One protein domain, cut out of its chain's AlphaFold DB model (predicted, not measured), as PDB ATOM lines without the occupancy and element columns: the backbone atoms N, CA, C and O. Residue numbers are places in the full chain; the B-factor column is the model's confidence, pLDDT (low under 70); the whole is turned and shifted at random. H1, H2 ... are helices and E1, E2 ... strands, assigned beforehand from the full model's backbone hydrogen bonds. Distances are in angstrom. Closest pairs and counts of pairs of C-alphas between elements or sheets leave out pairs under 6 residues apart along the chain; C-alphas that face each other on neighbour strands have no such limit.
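AT A GLANCE: This is residues 150 to 262 of the 765 residues of an uncharacterized protein of Alternaria tenuissima (UniProt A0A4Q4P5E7). A long helix, H3, runs along much of the length of an elongated model and folds back past a narrow ribbon of two short parallel strands, E1 and E2; the short helices H2 and H4 gather at one end with H1, while residues 191 to 198 stick out at the other. H5 sits off to one side, touching no helix, after a long loop. The printed part has 113 residues, with five named helices and two named strands in the order H1 H2 E1 H3 H4 E2 H5; the sheet, in the order E1 E2, is parallel, and the class is mostly helix. The whole is loose, with a radius of gyration of the C-alphas of 17.0 A, and spans 51 by 33 by 22 A.

IN THESE COORDINATES: H1 takes residues 152 to 163, 16.5 A long, and its first C-alpha, that of Ala 152, is at (-28.339, 34.429, 19.015). H2 takes residues 167 to 173, and the strand E1 residues 177 to 180. H3, residues 193 to 219, is 38.6 A long and begins with C-alpha 193 at (-28.337, 1.323, 21.019). H4 takes residues 221 to 225, and the strand E2 residues 229 to 232. H5, residues 249 to 261, is 18.3 A long and ends with C-alpha 261 at (-52.443, 30.130, 13.438).

HOW THE PARTS SIT: H1 touches H2 about perpendicular, at 79 degrees, and the closest C-alphas are those of Lys 160 and Val 170, 6.3 A apart. H1 touches H3 with residues 152 to 153 alone, at a steep tilt of 51 degrees, the same way; the closest C-alphas, of Ala 153 and Phe 216, are 6.3 A apart. E1 and E2 are parallel neighbours at 10 degrees, with N 179 and O 230 at 2.8 A and N 232 and O 179 at 2.9 A, within hydrogen-bond range. E1, H3, H4 and E2 form a strand-helix-strand unit, two parallel neighbour strands with helices between them along the chain, and its crossover is right-handed. H3 and E2 are near each other, with 5 pairs of C-alphas within 10 A. H4 is close to H2 but not clearly touching, the closest C-alphas, of Glu 171 and Leu 223, being 6.6 A apart. H5 is apart from H1, H2, H3, H4 and E1. In H1, H2, H3, H4 and H5 every O i to N i+4 pair is within hydrogen-bond range.

THE WHOLE: The C-alphas of Glu 169 and Ser 191, the two farthest apart, are 51.3 A from each other. The printed part has no cut. The links E1 to H3, with 12 residues, and E2 to H5, with 16, are long. The mean pLDDT of the printed part is 77.7, and residues 184 to 209 and 235 to 244 are under 70.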
ATOM      1  N   ASN A 150     -27.995  27.580  18.940       83.62
ATOM      2  CA  ASN A 150     -28.686  28.864  18.815       83.62
ATOM      3  C   ASN A 150     -27.655  30.000  18.730       83.62
ATOM      4  O   ASN A 150     -27.165  30.450  19.768       83.62
ATOM      5  N   PRO A 151     -27.364  30.535  17.532       89.12
ATOM      6  CA  PRO A 151     -26.333  31.552  17.359       89.12
ATOM      7  C   PRO A 151     -26.784  32.956  17.798       89.12
ATOM      8  O   PRO A 151     -26.169  33.934  17.395       89.12
ATOM      9  N   ALA A 152     -27.857  33.112  18.587       90.25
ATOM     10  CA  ALA A 152     -28.339  34.429  19.015       90.25
ATOM     11  C   ALA A 152     -27.302  35.199  19.853       90.25
ATOM     12  O   ALA A 152     -27.037  36.367  19.569       90.25
ATOM     13  N   ALA A 153     -26.687  34.534  20.837       89.31
ATOM     14  CA  ALA A 153     -25.621  35.123  21.648       89.31
ATOM     15  C   ALA A 153     -24.385  35.441  20.792       89.31
ATOM     16  O   ALA A 153     -23.868  36.555  20.831       89.31
ATOM     17  N   GLU A 154     -23.990  34.502  19.928       88.69
ATOM     18  CA  GLU A 154     -22.888  34.686  18.983       88.69
ATOM     19  C   GLU A 154     -23.141  35.871  18.039       88.69
ATOM     20  O   GLU A 154     -22.249  36.681  17.813       88.69
ATOM     21  N   ALA A 155     -24.367  36.030  17.533       92.06
ATOM     22  CA  ALA A 155     -24.752  37.141  16.666       92.06
ATOM     23  C   ALA A 155     -24.702  38.485  17.401       92.06
ATOM     24  O   ALA A 155     -24.280  39.482  16.818       92.06
ATOM     25  N   PHE A 156     -25.104  38.521  18.672       90.88
ATOM     26  CA  PHE A 156     -24.997  39.722  19.496       90.88
ATOM     27  C   PHE A 156     -23.530  40.102  19.756       90.88
ATOM     28  O   PHE A 156     -23.154  41.262  19.578       90.88
ATOM     29  N   GLU A 157     -22.673  39.131  20.074       87.00
ATOM     30  CA  GLU A 157     -21.227  39.346  20.221       87.00
ATOM     31  C   GLU A 157     -20.555  39.760  18.903       87.00
ATOM     32  O   GLU A 157     -19.654  40.604  18.887       87.00
ATOM     33  N   GLU A 158     -21.022  39.241  17.768       88.00
ATOM     34  CA  GLU A 158     -20.579  39.709  16.458       88.00
ATOM     35  C   GLU A 158     -21.012  41.155  16.204       88.00
ATOM     36  O   GLU A 158     -20.202  41.937  15.720       88.00
ATOM     37  N   LEU A 159     -22.229  41.564  16.576       88.69
ATOM     38  CA  LEU A 159     -22.651  42.967  16.468       88.69
ATOM     39  C   LEU A 159     -21.775  43.890  17.320       88.69
ATOM     40  O   LEU A 159     -21.342  44.935  16.824       88.69
ATOM     41  N   LYS A 160     -21.453  43.484  18.555       84.50
ATOM     42  CA  LYS A 160     -20.491  44.195  19.412       84.50
ATOM     43  C   LYS A 160     -19.140  44.325  18.734       84.50
ATOM     44  O   LYS A 160     -18.604  45.424  18.668       84.50
ATOM     45  N   SER A 161     -18.628  43.237  18.169       82.12
ATOM     46  CA  SER A 161     -17.319  43.212  17.511       82.12
ATOM     47  C   SER A 161     -17.295  44.049  16.228       82.12
ATOM     48  O   SER A 161     -16.342  44.780  15.969       82.12
ATOM     49  N   ILE A 162     -18.359  43.978  15.423       82.06
ATOM     50  CA  ILE A 162     -18.506  44.721  14.168       82.06
ATOM     51  C   ILE A 162     -18.563  46.225  14.429       82.06
ATOM     52  O   ILE A 162     -17.984  47.002  13.670       82.06
ATOM     53  N   HIS A 163     -19.319  46.636  15.447       77.38
ATOM     54  CA  HIS A 163     -19.574  48.045  15.729       77.38
ATOM     55  C   HIS A 163     -18.670  48.625  16.822       77.38
ATOM     56  O   HIS A 163     -18.682  49.839  17.005       77.38
ATOM     57  N   ARG A 164     -17.878  47.778  17.493       74.38
ATOM     58  CA  ARG A 164     -17.025  48.090  18.651       74.38
ATOM     59  C   ARG A 164     -17.778  48.822  19.755       74.38
ATOM     60  O   ARG A 164     -17.392  49.900  20.189       74.38
ATOM     61  N   LEU A 165     -18.896  48.235  20.149       74.81
ATOM     62  CA  LEU A 165     -19.821  48.802  21.121       74.81
ATOM     63  C   LEU A 165     -19.901  47.911  22.354       74.81
ATOM     64  O   LEU A 165     -19.746  46.690  22.263       74.81
ATOM     65  N   ASN A 166     -20.199  48.519  23.499       79.94
ATOM     66  CA  ASN A 166     -20.571  47.758  24.687       79.94
ATOM     67  C   ASN A 166     -22.013  47.215  24.572       79.94
ATOM     68  O   ASN A 166     -22.752  47.561  23.650       79.94
ATOM     69  N   ASN A 167     -22.425  46.359  25.514       76.75
ATOM     70  CA  ASN A 167     -23.739  45.703  25.469       76.75
ATOM     71  C   ASN A 167     -24.901  46.705  25.347       76.75
ATOM     72  O   ASN A 167     -25.759  46.529  24.487       76.75
ATOM     73  N   ASN A 168     -24.902  47.768  26.157       81.06
ATOM     74  CA  ASN A 168     -25.997  48.742  26.191       81.06
ATOM     75  C   ASN A 168     -26.095  49.507  24.867       81.06
ATOM     76  O   ASN A 168     -27.171  49.645  24.294       81.06
ATOM     77  N   GLU A 169     -24.954  49.936  24.327       82.12
ATOM     78  CA  GLU A 169     -24.902  50.647  23.050       82.12
ATOM     79  C   GLU A 169     -25.353  49.779  21.869       82.12
ATOM     80  O   GLU A 169     -25.959  50.289  20.923       82.12
ATOM     81  N   VAL A 170     -25.055  48.474  21.896       84.44
ATOM     82  CA  VAL A 170     -25.570  47.537  20.888       84.44
ATOM     83  C   VAL A 170     -27.077  47.393  21.021       84.44
ATOM     84  O   VAL A 170     -27.777  47.526  20.016       84.44
ATOM     85  N   GLU A 171     -27.588  47.163  22.231       85.88
ATOM     86  CA  GLU A 171     -29.030  47.059  22.460       85.88
ATOM     87  C   GLU A 171     -29.774  48.307  21.985       85.88
ATOM     88  O   GLU A 171     -30.802  48.192  21.321       85.88
ATOM     89  N   ASP A 172     -29.247  49.500  22.247       84.62
ATOM     90  CA  ASP A 172     -29.864  50.760  21.828       84.62
ATOM     91  C   ASP A 172     -29.921  50.913  20.301       84.62
ATOM     92  O   ASP A 172     -30.864  51.496  19.763       84.62
ATOM     93  N   ARG A 173     -28.949  50.349  19.577       85.19
ATOM     94  CA  ARG A 173     -28.889  50.419  18.107       85.19
ATOM     95  C   ARG A 173     -29.661  49.309  17.405       85.19
ATOM     96  O   ARG A 173     -29.998  49.454  16.226       85.19
ATOM     97  N   ILE A 174     -29.958  48.205  18.090       90.25
ATOM     98  CA  ILE A 174     -30.777  47.131  17.531       90.25
ATOM     99  C   ILE A 174     -32.208  47.645  17.338       90.25
ATOM    100  O   ILE A 174     -32.966  47.878  18.283       90.25
ATOM    101  N   CYS A 175     -32.585  47.794  16.069       90.56
ATOM    102  CA  CYS A 175     -33.946  48.156  15.681       90.56
ATOM    103  C   CYS A 175     -34.877  46.937  15.677       90.56
ATOM    104  O   CYS A 175     -36.042  47.054  16.052       90.56
ATOM    105  N   CYS A 176     -34.372  45.778  15.244       93.19
ATOM    106  CA  CYS A 176     -35.100  44.515  15.241       93.19
ATOM    107  C   CYS A 176     -34.113  43.339  15.295       93.19
ATOM    108  O   CYS A 176     -33.204  43.265  14.469       93.19
ATOM    109  N   PHE A 177     -34.309  42.414  16.232       94.62
ATOM    110  CA  PHE A 177     -33.554  41.168  16.359       94.62
ATOM    111  C   PHE A 177     -34.507  39.986  16.214       94.62
ATOM    112  O   PHE A 177     -35.517  39.922  16.910       94.62
ATOM    113  N   VAL A 178     -34.208  39.046  15.317       94.31
ATOM    114  CA  VAL A 178     -35.076  37.890  15.059       94.31
ATOM    115  C   VAL A 178     -34.253  36.614  15.149       94.31
ATOM    116  O   VAL A 178     -33.289  36.438  14.411       94.31
ATOM    117  N   SER A 179     -34.657  35.717  16.045       93.38
ATOM    118  CA  SER A 179     -34.107  34.371  16.184       93.38
ATOM    119  C   SER A 179     -35.172  33.346  15.796       93.38
ATOM    120  O   SER A 179     -36.306  33.408  16.275       93.38
ATOM    121  N   ILE A 180     -34.819  32.402  14.926       90.38
ATOM    122  CA  ILE A 180     -35.732  31.374  14.407       90.38
ATOM    123  C   ILE A 180     -35.175  30.004  14.799       90.38
ATOM    124  O   ILE A 180     -34.015  29.705  14.528       90.38
ATOM    125  N   GLY A 181     -35.985  29.198  15.480       85.12
ATOM    126  CA  GLY A 181     -35.692  27.812  15.835       85.12
ATOM    127  C   GLY A 181     -36.277  26.824  14.827       85.12
ATOM    128  O   GLY A 181     -37.218  27.141  14.099       85.12
ATOM    129  N   THR A 182     -35.721  25.617  14.797       79.00
ATOM    130  CA  THR A 182     -36.107  24.524  13.886       79.00
ATOM    131  C   THR A 182     -37.157  23.574  14.476       79.00
ATOM    132  O   THR A 182     -37.483  22.560  13.865       79.00
ATOM    133  N   GLY A 183     -37.734  23.923  15.628       71.94
ATOM    134  CA  GLY A 183     -38.720  23.123  16.347       71.94
ATOM    135  C   GLY A 183     -38.113  22.089  17.297       71.94
ATOM    136  O   GLY A 183     -36.902  21.874  17.325       71.94
ATOM    137  N   HIS A 184     -38.967  21.462  18.108       66.31
ATOM    138  CA  HIS A 184     -38.569  20.427  19.066       66.31
ATOM    139  C   HIS A 184     -38.973  19.028  18.549       66.31
ATOM    140  O   HIS A 184     -40.165  18.733  18.494       66.31
ATOM    141  N   PRO A 185     -38.022  18.147  18.178       54.03
ATOM    142  CA  PRO A 185     -38.293  16.844  17.563       54.03
ATOM    143  C   PRO A 185     -38.708  15.742  18.549       54.03
ATOM    144  O   PRO A 185     -38.747  14.574  18.181       54.03
ATOM    145  N   GLY A 186     -39.075  16.085  19.784       52.72
ATOM    146  CA  GLY A 186     -39.818  15.183  20.665       52.72
ATOM    147  C   GLY A 186     -39.151  13.887  21.101       52.72
ATOM    148  O   GLY A 186     -37.958  13.643  20.922       52.72
ATOM    149  N   LEU A 187     -39.947  13.041  21.757       44.78
ATOM    150  CA  LEU A 187     -39.507  11.790  22.374       44.78
ATOM    151  C   LEU A 187     -40.116  10.578  21.662       44.78
ATOM    152  O   LEU A 187     -40.956   9.893  22.235       44.78
ATOM    153  N   ASN A 188     -39.669  10.272  20.444       47.88
ATOM    154  CA  ASN A 188     -39.991   8.978  19.839       47.88
ATOM    155  C   ASN A 188     -38.948   7.902  20.204       47.88
ATOM    156  O   ASN A 188     -37.741   8.170  20.148       47.88
ATOM    157  N   PRO A 189     -39.379   6.687  20.597       42.44
ATOM    158  CA  PRO A 189     -38.476   5.579  20.895       42.44
ATOM    159  C   PRO A 189     -37.872   4.999  19.604       42.44
ATOM    160  O   PRO A 189     -38.594   4.645  18.676       42.44
ATOM    161  N   ILE A 190     -36.542   4.870  19.559       49.66
ATOM    162  CA  ILE A 190     -35.797   4.188  18.487       49.66
ATOM    163  C   ILE A 190     -35.102   2.974  19.114       49.66
ATOM    164  O   ILE A 190     -34.466   3.099  20.154       49.66
ATOM    165  N   SER A 191     -35.217   1.796  18.500       45.12
ATOM    166  CA  SER A 191     -34.852   0.504  19.107       45.12
ATOM    167  C   SER A 191     -33.361   0.125  19.051       45.12
ATOM    168  O   SER A 191     -33.011  -0.992  19.429       45.12
ATOM    169  N   ASP A 192     -32.474   0.992  18.554       56.53
ATOM    170  CA  ASP A 192     -31.053   0.676  18.330       56.53
ATOM    171  C   ASP A 192     -30.138   1.459  19.290       56.53
ATOM    172  O   ASP A 192     -30.224   2.683  19.387       56.53
ATOM    173  N   LYS A 193     -29.224   0.760  19.980       53.97
ATOM    174  CA  LYS A 193     -28.337   1.323  21.019       53.97
ATOM    175  C   LYS A 193     -27.386   2.400  20.489       53.97
ATOM    176  O   LYS A 193     -27.056   3.330  21.222       53.97
ATOM    177  N   PHE A 194     -26.948   2.298  19.230       53.81
ATOM    178  CA  PHE A 194     -26.140   3.345  18.588       53.81
ATOM    179  C   PHE A 194     -26.954   4.634  18.400       53.81
ATOM    180  O   PHE A 194     -26.494   5.728  18.728       53.81
ATOM    181  N   TRP A 195     -28.198   4.491  17.937       60.34
ATOM    182  CA  TRP A 195     -29.115   5.607  17.726       60.34
ATOM    183  C   TRP A 195     -29.655   6.187  19.029       60.34
ATOM    184  O   TRP A 195     -29.880   7.390  19.090       60.34
ATOM    185  N   GLU A 196     -29.768   5.399  20.098       62.47
ATOM    186  CA  GLU A 196     -30.031   5.931  21.439       62.47
ATOM    187  C   GLU A 196     -28.925   6.880  21.923       62.47
ATOM    188  O   GLU A 196     -29.225   7.908  22.534       62.47
ATOM    189  N   MET A 197     -27.652   6.571  21.653       57.66
ATOM    190  CA  MET A 197     -26.530   7.435  22.033       57.66
ATOM    191  C   MET A 197     -26.556   8.762  21.263       57.66
ATOM    192  O   MET A 197     -26.448   9.823  21.879       57.66
ATOM    193  N   ILE A 198     -26.774   8.716  19.943       58.66
ATOM    194  CA  ILE A 198     -26.934   9.926  19.119       58.66
ATOM    195  C   ILE A 198     -28.186  10.708  19.540       58.66
ATOM    196  O   ILE A 198     -28.136  11.928  19.646       58.66
ATOM    197  N   ARG A 199     -29.294  10.032  19.873       62.69
ATOM    198  CA  ARG A 199     -30.514  10.674  20.384       62.69
ATOM    199  C   ARG A 199     -30.258  11.420  21.689       62.69
ATOM    200  O   ARG A 199     -30.753  12.528  21.841       62.69
ATOM    201  N   LYS A 200     -29.488  10.849  22.623       62.97
ATOM    202  CA  LYS A 200     -29.108  11.540  23.867       62.97
ATOM    203  C   LYS A 200     -28.304  12.811  23.588       62.97
ATOM    204  O   LYS A 200     -28.576  13.820  24.224       62.97
ATOM    205  N   GLN A 201     -27.385  12.776  22.621       61.16
ATOM    206  CA  GLN A 201     -26.632  13.961  22.191       61.16
ATOM    207  C   GLN A 201     -27.524  14.993  21.484       61.16
ATOM    208  O   GLN A 201     -27.437  16.180  21.768       61.16
ATOM    209  N   LEU A 202     -28.438  14.565  20.611       62.47
ATOM    210  CA  LEU A 202     -29.404  15.466  19.975       62.47
ATOM    211  C   LEU A 202     -30.337  16.104  21.011       62.47
ATOM    212  O   LEU A 202     -30.586  17.302  20.956       62.47
ATOM    213  N   LEU A 203     -30.815  15.335  21.991       64.31
ATOM    214  CA  LEU A 203     -31.630  15.850  23.091       64.31
ATOM    215  C   LEU A 203     -30.868  16.832  23.978       64.31
ATOM    216  O   LEU A 203     -31.457  17.835  24.381       64.31
ATOM    217  N   SER A 204     -29.592  16.572  24.285       61.22
ATOM    218  CA  SER A 204     -28.782  17.526  25.047       61.22
ATOM    219  C   SER A 204     -28.610  18.821  24.262       61.22
ATOM    220  O   SER A 204     -28.936  19.874  24.787       61.22
ATOM    221  N   ILE A 205     -28.271  18.740  22.970       62.44
ATOM    222  CA  ILE A 205     -28.177  19.905  22.075       62.44
ATOM    223  C   ILE A 205     -29.486  20.707  22.055       62.44
ATOM    224  O   ILE A 205     -29.471  21.930  22.168       62.44
ATOM    225  N   LEU A 206     -30.635  20.042  21.915       61.72
ATOM    226  CA  LEU A 206     -31.948  20.699  21.876       61.72
ATOM    227  C   LEU A 206     -32.287  21.385  23.201       61.72
ATOM    228  O   LEU A 206     -32.747  22.528  23.205       61.72
ATOM    229  N   THR A 207     -32.022  20.704  24.315       59.56
ATOM    230  CA  THR A 207     -32.212  21.257  25.661       59.56
ATOM    231  C   THR A 207     -31.314  22.478  25.859       59.56
ATOM    232  O   THR A 207     -31.789  23.533  26.281       59.56
ATOM    233  N   ASP A 208     -30.051  22.378  25.447       66.75
ATOM    234  CA  ASP A 208     -29.075  23.466  25.497       66.75
ATOM    235  C   ASP A 208     -29.482  24.638  24.590       66.75
ATOM    236  O   ASP A 208     -29.279  25.796  24.948       66.75
ATOM    237  N   THR A 209     -30.130  24.379  23.451       69.69
ATOM    238  CA  THR A 209     -30.602  25.409  22.506       69.69
ATOM    239  C   THR A 209     -31.675  26.301  23.129       69.69
ATOM    240  O   THR A 209     -31.589  27.531  23.043       69.69
ATOM    241  N   GLU A 210     -32.681  25.698  23.768       74.94
ATOM    242  CA  GLU A 210     -33.771  26.442  24.411       74.94
ATOM    243  C   GLU A 210     -33.332  27.068  25.737       74.94
ATOM    244  O   GLU A 210     -33.754  28.182  26.064       74.94
ATOM    245  N   HIS A 211     -32.413  26.420  26.458       78.69
ATOM    246  CA  HIS A 211     -31.755  27.023  27.610       78.69
ATOM    247  C   HIS A 211     -30.952  28.269  27.201       78.69
ATOM    248  O   HIS A 211     -31.146  29.337  27.777       78.69
ATOM    249  N   THR A 212     -30.148  28.185  26.136       79.69
ATOM    250  CA  THR A 212     -29.391  29.321  25.576       79.69
ATOM    251  C   THR A 212     -30.324  30.436  25.098       79.69
ATOM    252  O   THR A 212     -30.066  31.614  25.342       79.69
ATOM    253  N   ALA A 213     -31.448  30.093  24.456       83.31
ATOM    254  CA  ALA A 213     -32.458  31.073  24.048       83.31
ATOM    255  C   ALA A 213     -33.071  31.806  25.253       83.31
ATOM    256  O   ALA A 213     -33.248  33.026  25.217       83.31
ATOM    257  N   SER A 214     -33.372  31.062  26.318       84.25
ATOM    258  CA  SER A 214     -33.934  31.599  27.557       84.25
ATOM    259  C   SER A 214     -32.928  32.497  28.274       84.25
ATOM    260  O   SER A 214     -33.268  33.619  28.634       84.25
ATOM    261  N   GLN A 215     -31.669  32.067  28.391       87.56
ATOM    262  CA  GLN A 215     -30.588  32.884  28.946       87.56
ATOM    263  C   GLN A 215     -30.377  34.174  28.149       87.56
ATOM    264  O   GLN A 215     -30.280  35.245  28.738       87.56
ATOM    265  N   PHE A 216     -30.368  34.105  26.815       89.56
ATOM    266  CA  PHE A 216     -30.255  35.295  25.972       89.56
ATOM    267  C   PHE A 216     -31.411  36.275  26.218       89.56
ATOM    268  O   PHE A 216     -31.194  37.480  26.347       89.56
ATOM    269  N   ARG A 217     -32.643  35.765  26.335       90.44
ATOM    270  CA  ARG A 217     -33.815  36.585  26.664       90.44
ATOM    271  C   ARG A 217     -33.703  37.234  28.039       90.44
ATOM    272  O   ARG A 217     -34.071  38.397  28.179       90.44
ATOM    273  N   GLU A 218     -33.206  36.501  29.028       89.69
ATOM    274  CA  GLU A 218     -33.026  37.002  30.390       89.69
ATOM    275  C   GLU A 218     -31.937  38.079  30.478       89.69
ATOM    276  O   GLU A 218     -32.127  39.082  31.167       89.69
ATOM    277  N   THR A 219     -30.835  37.913  29.745       90.19
ATOM    278  CA  THR A 219     -29.752  38.904  29.661       90.19
ATOM    279  C   THR A 219     -30.205  40.170  28.936       90.19
ATOM    280  O   THR A 219     -29.919  41.273  29.389       90.19
ATOM    281  N   HIS A 220     -30.972  40.026  27.850       91.38
ATOM    282  CA  HIS A 220     -31.376  41.131  26.977       91.38
ATOM    283  C   HIS A 220     -32.860  41.502  27.123       91.38
ATOM    284  O   HIS A 220     -33.525  41.864  26.147       91.38
ATOM    285  N   LYS A 221     -33.412  41.425  28.346       91.31
ATOM    286  CA  LYS A 221     -34.840  41.684  28.634       91.31
ATOM    287  C   LYS A 221     -35.352  42.989  28.045       91.31
ATOM    288  O   LYS A 221     -36.488  43.036  27.582       91.31
ATOM    289  N   SER A 222     -34.527  44.036  28.046       89.81
ATOM    290  CA  SER A 222     -34.874  45.342  27.479       89.81
ATOM    291  C   SER A 222     -35.305  45.233  26.013       89.81
ATOM    292  O   SER A 222     -36.363  45.743  25.638       89.81
ATOM    293  N   LEU A 223     -34.561  44.490  25.186       90.94
ATOM    294  CA  LEU A 223     -34.894  44.292  23.772       90.94
ATOM    295  C   LEU A 223     -36.238  43.580  23.582       90.94
ATOM    296  O   LEU A 223     -37.036  43.976  22.731       90.94
ATOM    297  N   PHE A 224     -36.509  42.550  24.384       92.44
ATOM    298  CA  PHE A 224     -37.761  41.797  24.300       92.44
ATOM    299  C   PHE A 224     -38.949  42.607  24.831       92.44
ATOM    300  O   PHE A 224     -39.985  42.678  24.174       92.44
ATOM    301  N   ASN A 225     -38.790  43.278  25.973       91.12
ATOM    302  CA  ASN A 225     -39.842  44.079  26.603       91.12
ATOM    303  C   ASN A 225     -40.212  45.315  25.775       91.12
ATOM    304  O   ASN A 225     -41.360  45.747  25.794       91.12
ATOM    305  N   THR A 226     -39.257  45.872  25.026       90.25
ATOM    306  CA  THR A 226     -39.505  46.993  24.104       90.25
ATOM    307  C   THR A 226     -40.045  46.554  22.738       90.25
ATOM    308  O   THR A 226     -40.237  47.397  21.866       90.25
ATOM    309  N   GLY A 227     -40.296  45.254  22.528       91.69
ATOM    310  CA  GLY A 227     -40.815  44.735  21.258       91.69
ATOM    311  C   GLY A 227     -39.821  44.856  20.100       91.69
ATOM    312  O   GLY A 227     -40.226  45.013  18.951       91.69
ATOM    313  N   ARG A 228     -38.515  44.829  20.396       93.00
ATOM    314  CA  ARG A 228     -37.428  44.918  19.406       93.00
ATOM    315  C   ARG A 228     -36.723  43.586  19.167       93.00
ATOM    316  O   ARG A 228     -35.973  43.483  18.204       93.00
ATOM    317  N   ALA A 229     -36.960  42.570  19.995       94.62
ATOM    318  CA  ALA A 229     -36.435  41.221  19.803       94.62
ATOM    319  C   ALA A 229     -37.543  40.160  19.774       94.62
ATOM    320  O   ALA A 229     -38.481  40.197  20.573       94.62
ATOM    321  N   PHE A 230     -37.392  39.197  18.861       94.38
ATOM    322  CA  PHE A 230     -38.368  38.151  18.580       94.38
ATOM    323  C   PHE A 230     -37.709  36.771  18.485       94.38
ATOM    324  O   PHE A 230     -36.704  36.608  17.792       94.38
ATOM    325  N   ARG A 231     -38.282  35.764  19.158       92.06
ATOM    326  CA  ARG A 231     -37.888  34.347  19.035       92.06
ATOM    327  C   ARG A 231     -39.083  33.525  18.565       92.06
ATOM    328  O   ARG A 231     -40.089  33.465  19.262       92.06
ATOM    329  N   PHE A 232     -38.949  32.872  17.416       90.88
ATOM    330  CA  PHE A 232     -39.957  31.957  16.874       90.88
ATOM    331  C   PHE A 232     -39.439  30.527  16.953       90.88
ATOM    332  O   PHE A 232     -38.325  30.266  16.507       90.88
ATOM    333  N   ASN A 233     -40.222  29.606  17.513       87.25
ATOM    334  CA  ASN A 233     -39.859  28.191  17.573       87.25
ATOM    335  C   ASN A 233     -41.110  27.304  17.668       87.25
ATOM    336  O   ASN A 233     -42.010  27.593  18.455       87.25
ATOM    337  N   VAL A 234     -41.164  26.218  16.892       83.94
ATOM    338  CA  VAL A 234     -42.295  25.271  16.891       83.94
ATOM    339  C   VAL A 234     -42.066  24.207  17.972       83.94
ATOM    340  O   VAL A 234     -41.460  23.168  17.727       83.94
ATOM    341  N   ILE A 235     -42.520  24.486  19.195       67.88
ATOM    342  CA  ILE A 235     -42.202  23.674  20.388       67.88
ATOM    343  C   ILE A 235     -42.974  22.342  20.429       67.88
ATOM    344  O   ILE A 235     -42.511  21.380  21.033       67.88
ATOM    345  N   HIS A 236     -44.139  22.256  19.785       66.69
ATOM    346  CA  HIS A 236     -44.996  21.070  19.842       66.69
ATOM    347  C   HIS A 236     -45.298  20.515  18.453       66.69
ATOM    348  O   HIS A 236     -45.587  21.267  17.520       66.69
ATOM    349  N   GLY A 237     -45.297  19.185  18.332       62.28
ATOM    350  CA  GLY A 237     -45.793  18.489  17.151       62.28
ATOM    351  C   GLY A 237     -44.772  18.281  16.036       62.28
ATOM    352  O   GLY A 237     -45.179  17.801  14.982       62.28
ATOM    353  N   MET A 238     -43.496  18.604  16.263       65.00
ATOM    354  CA  MET A 238     -42.372  18.211  15.398       65.00
ATOM    355  C   MET A 238     -41.762  16.866  15.830       65.00
ATOM    356  O   MET A 238     -40.772  16.421  15.261       65.00
ATOM    357  N   ASP A 239     -42.385  16.205  16.812       64.19
ATOM    358  CA  ASP A 239     -41.884  15.026  17.519       64.19
ATOM    359  C   ASP A 239     -41.633  13.796  16.618       64.19
ATOM    360  O   ASP A 239     -40.825  12.919  16.917       64.19
ATOM    361  N   SER A 240     -42.352  13.728  15.499       58.50
ATOM    362  CA  SER A 240     -42.313  12.679  14.475       58.50
ATOM    363  C   SER A 240     -41.235  12.872  13.412       58.50
ATOM    364  O   SER A 240     -40.925  11.915  12.705       58.50
ATOM    365  N   VAL A 241     -40.660  14.070  13.287       65.50
ATOM    366  CA  VAL A 241     -39.805  14.426  12.150       65.50
ATOM    367  C   VAL A 241     -38.333  14.273  12.529       65.50
ATOM    368  O   VAL A 241     -37.786  15.063  13.300       65.50
ATOM    369  N   ALA A 242     -37.679  13.248  11.979       64.06
ATOM    370  CA  ALA A 242     -36.245  13.034  12.168       64.06
ATOM    371  C   ALA A 242     -35.405  14.045  11.365       64.06
ATOM    372  O   ALA A 242     -35.834  14.548  10.328       64.06
ATOM    373  N   LEU A 243     -34.173  14.300  11.819       66.06
ATOM    374  CA  LEU A 243     -33.254  15.264  11.193       66.06
ATOM    375  C   LEU A 243     -32.930  14.927   9.723       66.06
ATOM    376  O   LEU A 243     -32.748  15.825   8.907       66.06
ATOM    377  N   ASP A 244     -32.859  13.639   9.387       63.31
ATOM    378  CA  ASP A 244     -32.609  13.117   8.039       63.31
ATOM    379  C   ASP A 244     -33.876  12.703   7.280       63.31
ATOM    380  O   ASP A 244     -33.787  12.087   6.213       63.31
ATOM    381  N   ASP A 245     -35.061  13.040   7.798       73.12
ATOM    382  CA  ASP A 245     -36.317  12.773   7.107       73.12
ATOM    383  C   ASP A 245     -36.599  13.828   6.031       73.12
ATOM    384  O   ASP A 245     -37.187  14.890   6.257       73.12
ATOM    385  N   TRP A 246     -36.193  13.498   4.810       75.25
ATOM    386  CA  TRP A 246     -36.374  14.343   3.637       75.25
ATOM    387  C   TRP A 246     -37.812  14.358   3.092       75.25
ATOM    388  O   TRP A 246     -38.134  15.211   2.262       75.25
ATOM    389  N   ASN A 247     -38.688  13.446   3.529       79.94
ATOM    390  CA  ASN A 247     -40.051  13.317   3.000       79.94
ATOM    391  C   ASN A 247     -41.103  14.063   3.845       79.94
ATOM    392  O   ASN A 247     -42.240  14.249   3.412       79.94
ATOM    393  N   SER A 248     -40.717  14.575   5.014       80.06
ATOM    394  CA  SER A 248     -41.620  15.248   5.957       80.06
ATOM    395  C   SER A 248     -41.862  16.740   5.684       80.06
ATOM    396  O   SER A 248     -42.478  17.438   6.487       80.06
ATOM    397  N   ALA A 249     -41.461  17.262   4.519       79.00
ATOM    398  CA  ALA A 249     -41.620  18.683   4.177       79.00
ATOM    399  C   ALA A 249     -43.079  19.185   4.275       79.00
ATOM    400  O   ALA A 249     -43.324  20.326   4.678       79.00
ATOM    401  N   GLN A 250     -44.058  18.345   3.918       81.31
ATOM    402  CA  GLN A 250     -45.479  18.691   4.042       81.31
ATOM    403  C   GLN A 250     -45.929  18.758   5.505       81.31
ATOM    404  O   GLN A 250     -46.677  19.669   5.867       81.31
ATOM    405  N   GLU A 251     -45.445  17.841   6.344       83.06
ATOM    406  CA  GLU A 251     -45.737  17.820   7.775       83.06
ATOM    407  C   GLU A 251     -45.143  19.051   8.467       83.06
ATOM    408  O   GLU A 251     -45.882  19.794   9.110       83.06
ATOM    409  N   ILE A 252     -43.862  19.358   8.227       83.50
ATOM    410  CA  ILE A 252     -43.191  20.563   8.750       83.50
ATOM    411  C   ILE A 252     -43.994  21.822   8.396       83.50
ATOM    412  O   ILE A 252     -44.254  22.680   9.245       83.50
ATOM    413  N   LYS A 253     -44.451  21.924   7.140       85.06
ATOM    414  CA  LYS A 253     -45.271  23.048   6.672       85.06
ATOM    415  C   LYS A 253     -46.618  23.119   7.394       85.06
ATOM    416  O   LYS A 253     -47.053  24.212   7.755       85.06
ATOM    417  N   ALA A 254     -47.285  21.986   7.602       84.44
ATOM    418  CA  ALA A 254     -48.558  21.928   8.317       84.44
ATOM    419  C   ALA A 254     -48.404  22.335   9.791       84.44
ATOM    420  O   ALA A 254     -49.176  23.161  10.279       84.44
ATOM    421  N   LYS A 255     -47.371  21.834  10.477       86.12
ATOM    422  CA  LYS A 255     -47.075  22.168  11.880       86.12
ATOM    423  C   LYS A 255     -46.695  23.636  12.049       86.12
ATOM    424  O   LYS A 255     -47.214  24.303  12.939       86.12
ATOM    425  N   THR A 256     -45.886  24.176  11.140       87.88
ATOM    426  CA  THR A 256     -45.531  25.604  11.133       87.88
ATOM    427  C   THR A 256     -46.760  26.489  10.912       87.88
ATOM    428  O   THR A 256     -46.920  27.509  11.577       87.88
ATOM    429  N   ARG A 257     -47.678  26.089  10.019       89.06
ATOM    430  CA  ARG A 257     -48.955  26.799   9.831       89.06
ATOM    431  C   ARG A 257     -49.817  26.772  11.086       89.06
ATOM    432  O   ARG A 257     -50.372  27.804  11.432       89.06
ATOM    433  N   ALA A 258     -49.913  25.628  11.763       86.75
ATOM    434  CA  ALA A 258     -50.651  25.522  13.018       86.75
ATOM    435  C   ALA A 258     -50.038  26.418  14.108       86.75
ATOM    436  O   ALA A 258     -50.763  27.151  14.772       86.75
ATOM    437  N   TYR A 259     -48.705  26.434  14.223       87.94
ATOM    438  CA  TYR A 259     -47.983  27.327  15.131       87.94
ATOM    439  C   TYR A 259     -48.302  28.805  14.869       87.94
ATOM    440  O   TYR A 259     -48.592  29.538  15.809       87.94
ATOM    441  N   LEU A 260     -48.302  29.234  13.602       89.38
ATOM    442  CA  LEU A 260     -48.624  30.613  13.213       89.38
ATOM    443  C   LEU A 260     -50.121  30.945  13.269       89.38
ATOM    444  O   LEU A 260     -50.473  32.121  13.234       89.38
ATOM    445  N   ALA A 261     -51.001  29.942  13.304       89.38
ATOM    446  CA  ALA A 261     -52.443  30.130  13.438       89.38
ATOM    447  C   ALA A 261     -52.870  30.362  14.894       89.38
ATOM    448  O   ALA A 261     -53.943  30.920  15.123       89.38
ATOM    449  N   ASP A 262     -52.041  29.968  15.867       90.69
ATOM    450  CA  ASP A 262     -52.254  30.327  17.267       90.69
ATOM    451  C   ASP A 262     -52.315  31.862  17.413       90.69
ATOM    452  O   ASP A 262     -51.389  32.549  16.965       90.69
TER     453      ASP A 262